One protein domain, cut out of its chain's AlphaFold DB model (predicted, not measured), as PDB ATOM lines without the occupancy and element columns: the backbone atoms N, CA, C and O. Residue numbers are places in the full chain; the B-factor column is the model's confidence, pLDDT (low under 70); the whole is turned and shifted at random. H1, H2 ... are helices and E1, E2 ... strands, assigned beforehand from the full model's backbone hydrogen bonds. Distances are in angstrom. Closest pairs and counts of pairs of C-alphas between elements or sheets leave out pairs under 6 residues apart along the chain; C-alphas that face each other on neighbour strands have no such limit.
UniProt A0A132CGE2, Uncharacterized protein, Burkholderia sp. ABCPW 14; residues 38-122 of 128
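What this domain is: This is residues 38 to 122 of the 128 residues of an uncharacterized protein of Burkholderia sp. ABCPW 14 (UniProt A0A132CGE2). With little regular structure, the domain is a small three-stranded sheet with helix H1 over one face, a long loop of residues 46 to 77, and a tail, residues 108 to 122, reaching out to one end. The printed part has 85 residues, 28 of them in named elements, mixed, in the order E1, H1, E2, E3; the sheet E1 - E3 - E2 is antiparallel. It is only just compact, close to loose, with a radius of gyration of the C-alphas of 14.1 A, and spans 43 by 29 by 23 A.

Where its parts are: E1 is residues 43 to 45, beginning at C-alpha 43 (136.351, 54.885, 69.180). H1 is residues 78 to 93, 22.1 A long. E2 is residues 97 to 99. E3, residues 102 to 107, is 11.5 A long and ends at C-alpha 107 (137.633, 58.186, 71.306).

How they stand to each other: E1 pairs with E3, with N 44 and O 106 2.8 A apart. E2 and E3 form a hairpin, with N 97 and O 107 2.8 A apart. H1 is on the sheet at a height of 8.3 A, two layers, over E3 and E2; its closest C-alphas to E3 are Arg 84 and Trp 103, 6.7 A. E1, H1 and E2 form a split strand-helix-strand unit, two strands running the same way with E3 between them, its crossover right-handed. In H1 every O i to N i+4 pair is within hydrogen-bond range.

The domain as a whole: The printed part has no cut; the E1 to H1 link is long, and residues 121 to 122 are under pLDDT 70.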
ATOM      1  N   HIS A  38     139.375  51.868  67.250       89.81
ATOM      2  CA  HIS A  38     138.153  51.186  66.799       89.81
ATOM      3  C   HIS A  38     138.188  49.696  67.130       89.81
ATOM      4  O   HIS A  38     137.230  49.154  67.678       89.81
ATOM      5  N   SER A  39     139.339  49.047  66.937       88.00
ATOM      6  CA  SER A  39     139.546  47.642  67.314       88.00
ATOM      7  C   SER A  39     139.517  47.411  68.829       88.00
ATOM      8  O   SER A  39     139.537  46.268  69.263       88.00
ATOM      9  N   ARG A  40     139.473  48.464  69.655       90.25
ATOM     10  CA  ARG A  40     139.332  48.372  71.120       90.25
ATOM     11  C   ARG A  40     137.889  48.589  71.582       90.25
ATOM     12  O   ARG A  40     137.613  48.463  72.770       90.25
ATOM     13  N   GLY A  41     136.975  48.927  70.668       89.62
ATOM     14  CA  GLY A  41     135.600  49.306  71.000       89.62
ATOM     15  C   GLY A  41     135.498  50.640  71.745       89.62
ATOM     16  O   GLY A  41     134.510  50.875  72.437       89.62
ATOM     17  N   THR A  42     136.520  51.497  71.648       94.25
ATOM     18  CA  THR A  42     136.597  52.770  72.382       94.25
ATOM     19  C   THR A  42     136.592  54.000  71.478       94.25
ATOM     20  O   THR A  42     136.725  55.111  71.990       94.25
ATOM     21  N   ALA A  43     136.446  53.815  70.165       95.31
ATOM     22  CA  ALA A  43     136.351  54.885  69.180       95.31
ATOM     23  C   ALA A  43     135.040  54.819  68.388       95.31
ATOM     24  O   ALA A  43     134.408  53.766  68.295       95.31
ATOM     25  N   LEU A  44     134.639  55.972  67.861       94.06
ATOM     26  CA  LEU A  44     133.461  56.189  67.039       94.06
ATOM     27  C   LEU A  44     133.803  57.195  65.948       94.06
ATOM     28  O   LEU A  44     134.389  58.237  66.238       94.06
ATOM     29  N   ASP A  45     133.300  56.928  64.749       97.00
ATOM     30  CA  ASP A  45     133.324  57.873  63.645       97.00
ATOM     31  C   ASP A  45     131.888  58.268  63.306       97.00
ATOM     32  O   ASP A  45     131.027  57.407  63.098       97.00
ATOM     33  N   LEU A  46     131.590  59.568  63.307       97.50
ATOM     34  CA  LEU A  46     130.220  60.044  63.133       97.50
ATOM     35  C   LEU A  46     130.126  61.451  62.538       97.50
ATOM     36  O   LEU A  46     131.065  62.243  62.557       97.50
ATOM     37  N   THR A  47     128.922  61.780  62.068       97.81
ATOM     38  CA  THR A  47     128.519  63.136  61.685       97.81
ATOM     39  C   THR A  47     127.200  63.516  62.355       97.81
ATOM     40  O   THR A  47     126.508  62.678  62.937       97.81
ATOM     41  N   LEU A  48     126.845  64.794  62.269       97.00
ATOM     42  CA  LEU A  48     125.544  65.301  62.686       97.00
ATOM     43  C   LEU A  48     124.571  65.270  61.509       97.00
ATOM     44  O   LEU A  48     124.949  65.547  60.372       97.00
ATOM     45  N   VAL A  49     123.303  65.005  61.809       97.44
ATOM     46  CA  VAL A  49     122.195  65.133  60.860       97.44
ATOM     47  C   VAL A  49     121.196  66.170  61.358       97.44
ATOM     48  O   VAL A  49     121.050  66.377  62.567       97.44
ATOM     49  N   ASP A  50     120.513  66.836  60.435       94.50
ATOM     50  CA  ASP A  50     119.407  67.731  60.754       94.50
ATOM     51  C   ASP A  50     118.114  66.963  61.101       94.50
ATOM     52  O   ASP A  50     118.055  65.732  61.098       94.50
ATOM     53  N   ALA A  51     117.041  67.702  61.396       95.38
ATOM     54  CA  ALA A  51     115.738  67.126  61.738       95.38
ATOM     55  C   ALA A  51     115.085  66.321  60.594       95.38
ATOM     56  O   ALA A  51     114.110  65.605  60.826       95.38
ATOM     57  N   HIS A  52     115.599  66.443  59.372       96.12
ATOM     58  CA  HIS A  52     115.154  65.714  58.191       96.12
ATOM     59  C   HIS A  52     116.059  64.516  57.870       96.12
ATOM     60  O   HIS A  52     115.801  63.806  56.901       96.12
ATOM     61  N   GLY A  53     117.090  64.265  58.687       94.12
ATOM     62  CA  GLY A  53     118.060  63.195  58.473       94.12
ATOM     63  C   GLY A  53     119.151  63.543  57.458       94.12
ATOM     64  O   GLY A  53     119.880  62.652  57.031       94.12
ATOM     65  N   THR A  54     119.284  64.813  57.069       94.88
ATOM     66  CA  THR A  54     120.332  65.257  56.143       94.88
ATOM     67  C   THR A  54     121.619  65.503  56.915       94.88
ATOM     68  O   THR A  54     121.618  66.262  57.885       94.88
ATOM     69  N   ALA A  55     122.722  64.883  56.492       96.25
ATOM     70  CA  ALA A  55     124.033  65.140  57.084       96.25
ATOM     71  C   ALA A  55     124.413  66.619  56.945       96.25
ATOM     72  O   ALA A  55     124.226  67.225  55.887       96.25
ATOM     73  N   LEU A  56     124.948  67.200  58.017       97.56
ATOM     74  CA  LEU A  56     125.481  68.555  57.969       97.56
ATOM     75  C   LEU A  56     126.752  68.585  57.118       97.56
ATOM     76  O   LEU A  56     127.545  67.645  57.133       97.56
ATOM     77  N   ASP A  57     126.958  69.693  56.408       98.19
ATOM     78  CA  ASP A  57     128.187  69.919  55.652       98.19
ATOM     79  C   ASP A  57     129.379  70.091  56.605       98.19
ATOM     80  O   ASP A  57     129.403  71.003  57.442       98.19
ATOM     81  N   MET A  58     130.358  69.200  56.459       98.44
ATOM     82  CA  MET A  58     131.594  69.168  57.235       98.44
ATOM     83  C   MET A  58     132.815  69.572  56.397       98.44
ATOM     84  O   MET A  58     133.935  69.493  56.896       98.44
ATOM     85  N   GLY A  59     132.631  70.037  55.157       98.06
ATOM     86  CA  GLY A  59     133.669  70.569  54.264       98.06
ATOM     87  C   GLY A  59     134.512  69.530  53.526       98.06
ATOM     88  O   GLY A  59     135.062  69.847  52.476       98.06
ATOM     89  N   THR A  60     134.600  68.311  54.050       97.88
ATOM     90  CA  THR A  60     135.184  67.142  53.383       97.88
ATOM     91  C   THR A  60     134.270  65.940  53.589       97.88
ATOM     92  O   THR A  60     133.417  65.939  54.485       97.88
ATOM     93  N   GLY A  61     134.431  64.923  52.748       94.19
ATOM     94  CA  GLY A  61     133.804  63.627  52.935       94.19
ATOM     95  C   GLY A  61     134.285  62.930  54.207       94.19
ATOM     96  O   GLY A  61     135.332  63.242  54.778       94.19
ATOM     97  N   PHE A  62     133.492  61.958  54.641       91.19
ATOM     98  CA  PHE A  62     133.915  60.981  55.636       91.19
ATOM     99  C   PHE A  62     135.019  60.091  55.045       91.19
ATOM    100  O   PHE A  62     134.963  59.792  53.852       91.19
ATOM    101  N   ASP A  63     136.017  59.706  55.845       90.44
ATOM    102  CA  ASP A  63     137.236  58.997  55.406       90.44
ATOM    103  C   ASP A  63     138.037  59.711  54.301       90.44
ATOM    104  O   ASP A  63     138.929  59.133  53.672       90.44
ATOM    105  N   GLU A  64     137.770  60.996  54.052       91.69
ATOM    106  CA  GLU A  64     138.541  61.763  53.083       91.69
ATOM    107  C   GLU A  64     139.881  62.168  53.706       91.69
ATOM    108  O   GLU A  64     139.978  63.131  54.464       91.69
ATOM    109  N   MET A  65     140.939  61.429  53.385       88.50
ATOM    110  CA  MET A  65     142.270  61.576  53.986       88.50
ATOM    111  C   MET A  65     143.063  62.770  53.419       88.50
ATOM    112  O   MET A  65     144.165  62.617  52.888       88.50
ATOM    113  N   VAL A  66     142.519  63.982  53.550       91.94
ATOM    114  CA  VAL A  66     143.124  65.251  53.106       91.94
ATOM    115  C   VAL A  66     143.373  66.200  54.279       91.94
ATOM    116  O   VAL A  66     142.695  66.147  55.298       91.94
ATOM    117  N   THR A  67     144.308  67.148  54.136       94.56
ATOM    118  CA  THR A  67     144.594  68.159  55.180       94.56
ATOM    119  C   THR A  67     143.347  68.932  55.623       94.56
ATOM    120  O   THR A  67     143.251  69.314  56.789       94.56
ATOM    121  N   ALA A  68     142.383  69.137  54.719       96.88
ATOM    122  CA  ALA A  68     141.123  69.808  55.027       96.88
ATOM    123  C   ALA A  68     140.216  69.019  55.994       96.88
ATOM    124  O   ALA A  68     139.315  69.599  56.606       96.88
ATOM    125  N   SER A  69     140.476  67.728  56.207       97.44
ATOM    126  CA  SER A  69     139.743  66.894  57.165       97.44
ATOM    127  C   SER A  69     140.166  67.100  58.617       97.44
ATOM    128  O   SER A  69     139.431  66.703  59.518       97.44
ATOM    129  N   ARG A  70     141.273  67.814  58.864       97.19
ATOM    130  CA  ARG A  70     141.695  68.186  60.219       97.19
ATOM    131  C   ARG A  70     140.631  69.002  60.928       97.19
ATOM    132  O   ARG A  70     140.136  69.975  60.361       97.19
ATOM    133  N   HIS A  71     140.355  68.673  62.186       97.25
ATOM    134  CA  HIS A  71     139.243  69.237  62.955       97.25
ATOM    135  C   HIS A  71     139.196  70.775  62.894       97.25
ATOM    136  O   HIS A  71     138.193  71.355  62.474       97.25
ATOM    137  N   PHE A  72     140.335  71.419  63.163       97.12
ATOM    138  CA  PHE A  72     140.500  72.877  63.159       97.12
ATOM    139  C   PHE A  72     141.129  73.433  61.872       97.12
ATOM    140  O   PHE A  72     141.936  74.361  61.932       97.12
ATOM    141  N   HIS A  73     140.810  72.869  60.702       97.31
ATOM    142  CA  HIS A  73     141.246  73.467  59.442       97.31
ATOM    143  C   HIS A  73     140.612  74.856  59.246       97.31
ATOM    144  O   HIS A  73     139.391  75.004  59.200       97.31
ATOM    145  N   ASP A  74     141.459  75.872  59.111       93.88
ATOM    146  CA  ASP A  74     141.101  77.290  59.019       93.88
ATOM    147  C   ASP A  74     140.639  77.728  57.619       93.88
ATOM    148  O   ASP A  74     140.011  78.775  57.477       93.88
ATOM    149  N   GLY A  75     140.903  76.921  56.587       96.19
ATOM    150  CA  GLY A  75     140.536  77.201  55.195       96.19
ATOM    151  C   GLY A  75     139.073  76.922  54.825       96.19
ATOM    152  O   GLY A  75     138.704  77.095  53.664       96.19
ATOM    153  N   LEU A  76     138.243  76.468  55.770       97.25
ATOM    154  CA  LEU A  76     136.850  76.080  55.512       97.25
ATOM    155  C   LEU A  76     135.870  77.238  55.744       97.25
ATOM    156  O   LEU A  76     136.132  78.104  56.580       97.25
ATOM    157  N   PRO A  77     134.699  77.239  55.077       98.25
ATOM    158  CA  PRO A  77     133.642  78.209  55.352       98.25
ATOM    159  C   PRO A  77     133.237  78.240  56.834       98.25
ATOM    160  O   PRO A  77     133.213  77.205  57.503       98.25
ATOM    161  N   GLU A  78     132.833  79.408  57.344       98.19
ATOM    162  CA  GLU A  78     132.418  79.569  58.751       98.19
ATOM    163  C   GLU A  78     131.285  78.611  59.159       98.19
ATOM    164  O   GLU A  78     131.257  78.119  60.288       98.19
ATOM    165  N   SER A  79     130.364  78.299  58.241       98.31
ATOM    166  CA  SER A  79     129.287  77.331  58.475       98.31
ATOM    167  C   SER A  79     129.819  75.927  58.767       98.31
ATOM    168  O   SER A  79     129.332  75.269  59.685       98.31
ATOM    169  N   VAL A  80     130.846  75.493  58.034       98.56
ATOM    170  CA  VAL A  80     131.507  74.199  58.232       98.56
ATOM    171  C   VAL A  80     132.250  74.180  59.564       98.56
ATOM    172  O   VAL A  80     132.089  73.245  60.348       98.56
ATOM    173  N   GLN A  81     133.009  75.237  59.867       98.31
ATOM    174  CA  GLN A  81     133.714  75.351  61.147       98.31
ATOM    175  C   GLN A  81     132.733  75.296  62.327       98.31
ATOM    176  O   GLN A  81     132.967  74.587  63.306       98.31
ATOM    177  N   ARG A  82     131.579  75.967  62.214       98.44
ATOM    178  CA  ARG A  82     130.508  75.910  63.218       98.44
ATOM    179  C   ARG A  82     129.945  74.497  63.392       98.44
ATOM    180  O   ARG A  82     129.723  74.088  64.530       98.44
ATOM    181  N   ASN A  83     129.722  73.756  62.307       98.62
ATOM    182  CA  ASN A  83     129.227  72.377  62.375       98.62
ATOM    183  C   ASN A  83     130.239  71.448  63.062       98.62
ATOM    184  O   ASN A  83     129.860  70.686  63.953       98.62
ATOM    185  N   ARG A  84     131.532  71.570  62.729       98.56
ATOM    186  CA  ARG A  84     132.605  70.804  63.385       98.56
ATOM    187  C   ARG A  84     132.721  71.140  64.870       98.56
ATOM    188  O   ARG A  84     132.829  70.234  65.693       98.56
ATOM    189  N   LEU A  85     132.627  72.419  65.242       98.50
ATOM    190  CA  LEU A  85     132.623  72.845  66.647       98.50
ATOM    191  C   LEU A  85     131.385  72.357  67.412       98.50
ATOM    192  O   LEU A  85     131.491  72.034  68.595       98.50
ATOM    193  N   LEU A  86     130.223  72.269  66.758       98.62
ATOM    194  CA  LEU A  86     129.025  71.683  67.358       98.62
ATOM    195  C   LEU A  86     129.232  70.192  67.650       98.62
ATOM    196  O   LEU A  86     128.975  69.760  68.773       98.62
ATOM    197  N   LEU A  87     129.730  69.429  66.673       98.62
ATOM    198  CA  LEU A  87     130.044  68.010  66.853       98.62
ATOM    199  C   LEU A  87     131.065  67.816  67.984       98.62
ATOM    200  O   LEU A  87     130.822  67.032  68.897       98.62
ATOM    201  N   LEU A  88     132.141  68.608  67.983       98.56
ATOM    202  CA  LEU A  88     133.155  68.604  69.036       98.56
ATOM    203  C   LEU A  88     132.549  68.831  70.418       98.56
ATOM    204  O   LEU A  88     132.827  68.076  71.345       98.56
ATOM    205  N   GLY A  89     131.714  69.863  70.556       98.38
ATOM    206  CA  GLY A  89     131.072  70.206  71.819       98.38
ATOM    207  C   GLY A  89     130.166  69.089  72.335       98.38
ATOM    208  O   GLY A  89     130.231  68.753  73.516       98.38
ATOM    209  N   VAL A  90     129.365  68.479  71.455       98.19
ATOM    210  CA  VAL A  90     128.494  67.344  71.798       98.19
ATOM    211  C   VAL A  90     129.320  66.144  72.262       98.19
ATOM    212  O   VAL A  90     129.042  65.585  73.323       98.19
ATOM    213  N   MET A  91     130.359  65.775  71.514       98.50
ATOM    214  CA  MET A  91     131.181  64.606  71.827       98.50
ATOM    215  C   MET A  91     132.025  64.806  73.089       98.50
ATOM    216  O   MET A  91     132.086  63.909  73.931       98.50
ATOM    217  N   HIS A  92     132.591  65.998  73.290       98.12
ATOM    218  CA  HIS A  92     133.288  66.344  74.532       98.12
ATOM    219  C   HIS A  92     132.343  66.332  75.739       98.12
ATOM    220  O   HIS A  92     132.702  65.809  76.792       98.12
ATOM    221  N   ALA A  93     131.118  66.852  75.600       97.88
ATOM    222  CA  ALA A  93     130.116  66.782  76.664       97.88
ATOM    223  C   ALA A  93     129.704  65.333  76.990       97.88
ATOM    224  O   ALA A  93     129.365  65.038  78.136       97.88
ATOM    225  N   ALA A  94     129.777  64.428  76.011       97.12
ATOM    226  CA  ALA A  94     129.551  62.995  76.184       97.12
ATOM    227  C   ALA A  94     130.775  62.226  76.727       97.12
ATOM    228  O   ALA A  94     130.678  61.023  76.963       97.12
ATOM    229  N   GLY A  95     131.912  62.894  76.957       97.25
ATOM    230  CA  GLY A  95     133.120  62.295  77.531       97.25
ATOM    231  C   GLY A  95     134.109  61.717  76.517       97.25
ATOM    232  O   GLY A  95     135.039  61.020  76.922       97.25
ATOM    233  N   PHE A  96     133.939  62.005  75.227       98.06
ATOM    234  CA  PHE A  96     134.884  61.623  74.180       98.06
ATOM    235  C   PHE A  96     135.894  62.737  73.884       98.06
ATOM    236  O   PHE A  96     135.645  63.916  74.135       98.06
ATOM    237  N   MET A  97     137.025  62.357  73.298       97.31
ATOM    238  CA  MET A  97     138.090  63.238  72.824       97.31
ATOM    239  C   MET A  97     138.229  63.092  71.310       97.31
ATOM    240  O   MET A  97     138.119  61.986  70.795       97.31
ATOM    241  N   HIS A  98     138.485  64.189  70.602       96.81
ATOM    242  CA  HIS A  98     138.814  64.152  69.172       96.81
ATOM    243  C   HIS A  98     140.308  63.878  68.947       96.81
ATOM    244  O   HIS A  98     141.130  64.099  69.845       96.81
ATOM    245  N   ILE A  99     140.661  63.498  67.717       94.38
ATOM    246  CA  ILE A  99     142.029  63.624  67.201       94.38
ATOM    247  C   ILE A  99     142.113  64.819  66.233       94.38
ATOM    248  O   ILE A  99     141.137  65.110  65.538       94.38
ATOM    249  N   PRO A 100     143.236  65.557  66.176       94.81
ATOM    250  CA  PRO A 100     143.370  66.717  65.288       94.81
ATOM    251  C   PRO A 100     143.183  66.405  63.800       94.81
ATOM    252  O   PRO A 100     142.790  67.277  63.026       94.81
ATOM    253  N   GLU A 101     143.516  65.183  63.408       95.12
ATOM    254  CA  GLU A 101     143.626  64.711  62.035       95.12
ATOM    255  C   GLU A 101     142.286  64.506  61.315       95.12
ATOM    256  O   GLU A 101     142.202  64.771  60.116       95.12
ATOM    257  N   GLU A 102     141.243  64.107  62.044       96.81
ATOM    258  CA  GLU A 102     139.976  63.622  61.487       96.81
ATOM    259  C   GLU A 102     138.797  64.284  62.211       96.81
ATOM    260  O   GLU A 102     138.613  64.113  63.415       96.81
ATOM    261  N   TRP A 103     137.976  65.062  61.497       98.19
ATOM    262  CA  TRP A 103     136.846  65.774  62.114       98.19
ATOM    263  C   TRP A 103     135.741  64.841  62.640       98.19
ATOM    264  O   TRP A 103     134.953  65.255  63.498       98.19
ATOM    265  N   TRP A 104     135.673  63.614  62.111       98.31
ATOM    266  CA  TRP A 104     134.647  62.613  62.410       98.31
ATOM    267  C   TRP A 104     135.018  61.667  63.558       98.31
ATOM    268  O   TRP A 104     134.100  61.106  64.156       98.31
ATOM    269  N   HIS A 105     136.311  61.497  63.864       97.88
ATOM    270  CA  HIS A 105     136.804  60.492  64.816       97.88
ATOM    271  C   HIS A 105     136.832  61.013  66.248       97.88
ATOM    272  O   HIS A 105     137.404  62.066  66.560       97.88
ATOM    273  N   TYR A 106     136.264  60.214  67.146       97.94
ATOM    274  CA  TYR A 106     136.231  60.465  68.578       97.94
ATOM    275  C   TYR A 106     136.517  59.191  69.363       97.94
ATOM    276  O   TYR A 106     136.055  58.108  69.018       97.94
ATOM    277  N   GLU A 107     137.225  59.318  70.479       97.19
ATOM    278  CA  GLU A 107     137.633  58.186  71.306       97.19
ATOM    279  C   GLU A 107     137.552  58.477  72.804       97.19
ATOM    280  O   GLU A 107     137.609  59.625  73.247       97.19
ATOM    281  N   LEU A 108     137.421  57.427  73.615       96.56
ATOM    282  CA  LEU A 108     137.444  57.572  75.069       96.56
ATOM    283  C   LEU A 108     138.852  57.958  75.562       96.56
ATOM    284  O   LEU A 108     139.854  57.424  75.065       96.56
ATOM    285  N   PRO A 109     138.968  58.816  76.592       95.81
ATOM    286  CA  PRO A 109     140.240  59.080  77.250       95.81
ATOM    287  C   PRO A 109     140.925  57.782  77.695       95.81
ATOM    288  O   PRO A 109     140.316  56.927  78.335       95.81
ATOM    289  N   GLY A 110     142.209  57.630  77.367       93.50
ATOM    290  CA  GLY A 110     142.969  56.433  77.736       93.50
ATOM    291  C   GLY A 110     142.633  55.181  76.917       93.50
ATOM    292  O   GLY A 110     143.019  54.091  77.329       93.50
ATOM    293  N   SER A 111     141.985  55.319  75.752       91.94
ATOM    294  CA  SER A 111     141.635  54.213  74.837       91.94
ATOM    295  C   SER A 111     142.750  53.174  74.643       91.94
ATOM    296  O   SER A 111     142.500  51.973  74.686       91.94
ATOM    297  N   ARG A 112     144.009  53.613  74.532       88.81
ATOM    298  CA  ARG A 112     145.171  52.724  74.335       88.81
ATOM    299  C   ARG A 112     145.466  51.770  75.502       88.81
ATOM    300  O   ARG A 112     146.231  50.830  75.313       88.81
ATOM    301  N   ALA A 113     144.894  51.993  76.685       90.88
ATOM    302  CA  ALA A 113     145.056  51.106  77.836       90.88
ATOM    303  C   ALA A 113     144.205  49.827  77.735       90.88
ATOM    304  O   ALA A 113     144.515  48.833  78.393       90.88
ATOM    305  N   PHE A 114     143.146  49.833  76.921       87.62
ATOM    306  CA  PHE A 114     142.297  48.664  76.699       87.62
ATOM    307  C   PHE A 114     142.932  47.750  75.653       87.62
ATOM    308  O   PHE A 114     143.437  48.267  74.663       87.62
ATOM    309  N   PRO A 115     142.929  46.417  75.809       87.25
ATOM    310  CA  PRO A 115     143.443  45.523  74.775       87.25
ATOM    311  C   PRO A 115     142.584  45.602  73.498       87.25
ATOM    312  O   PRO A 115     141.382  45.862  73.598       87.25
ATOM    313  N   PRO A 116     143.158  45.360  72.306       85.81
ATOM    314  CA  PRO A 116     142.355  45.145  71.108       85.81
ATOM    315  C   PRO A 116     141.415  43.953  71.314       85.81
ATOM    316  O   PRO A 116     141.791  42.949  71.926       85.81
ATOM    317  N   ILE A 117     140.198  44.069  70.802       83.00
ATOM    318  CA  ILE A 117     139.223  42.989  70.757       83.00
ATOM    319  C   ILE A 117     139.669  42.032  69.652       83.00
ATOM    320  O   ILE A 117     139.803  42.420  68.494       83.00
ATOM    321  N   ASP A 118     139.924  40.779  70.022       77.94
ATOM    322  CA  ASP A 118     140.225  39.718  69.063       77.94
ATOM    323  C   ASP A 118     138.991  39.452  68.186       77.94
ATOM    324  O   ASP A 118     137.879  39.311  68.700       77.94
ATOM    325  N   ASN A 119     139.182  39.305  66.876       70.75
ATOM    326  CA  ASN A 119     138.122  38.943  65.932       70.75
ATOM    327  C   ASN A 119     137.388  37.652  66.303       70.75
ATOM    328  O   ASN A 119     136.213  37.496  65.969       70.75
ATOM    329  N   ALA A 120     138.050  36.724  66.997       73.44
ATOM    330  CA  ALA A 120     137.412  35.529  67.537       73.44
ATOM    331  C   ALA A 120     136.380  35.846  68.638       73.44
ATOM    332  O   ALA A 120     135.435  35.079  68.826       73.44
ATOM    333  N   ALA A 121     136.540  36.966  69.347       69.62
ATOM    334  CA  ALA A 121     135.652  37.429  70.410       69.62
ATOM    335  C   ALA A 121     134.503  38.329  69.907       69.62
ATOM    336  O   ALA A 121     133.521  38.503  70.625       69.62
ATOM    337  N   SER A 122     134.570  38.839  68.671       62.97
ATOM    338  CA  SER A 122     133.579  39.757  68.070       62.97
ATOM    339  C   SER A 122     132.247  39.100  67.655       62.97
ATOM    340  O   SER A 122     131.355  39.755  67.117       62.97
TER     341      SER A 122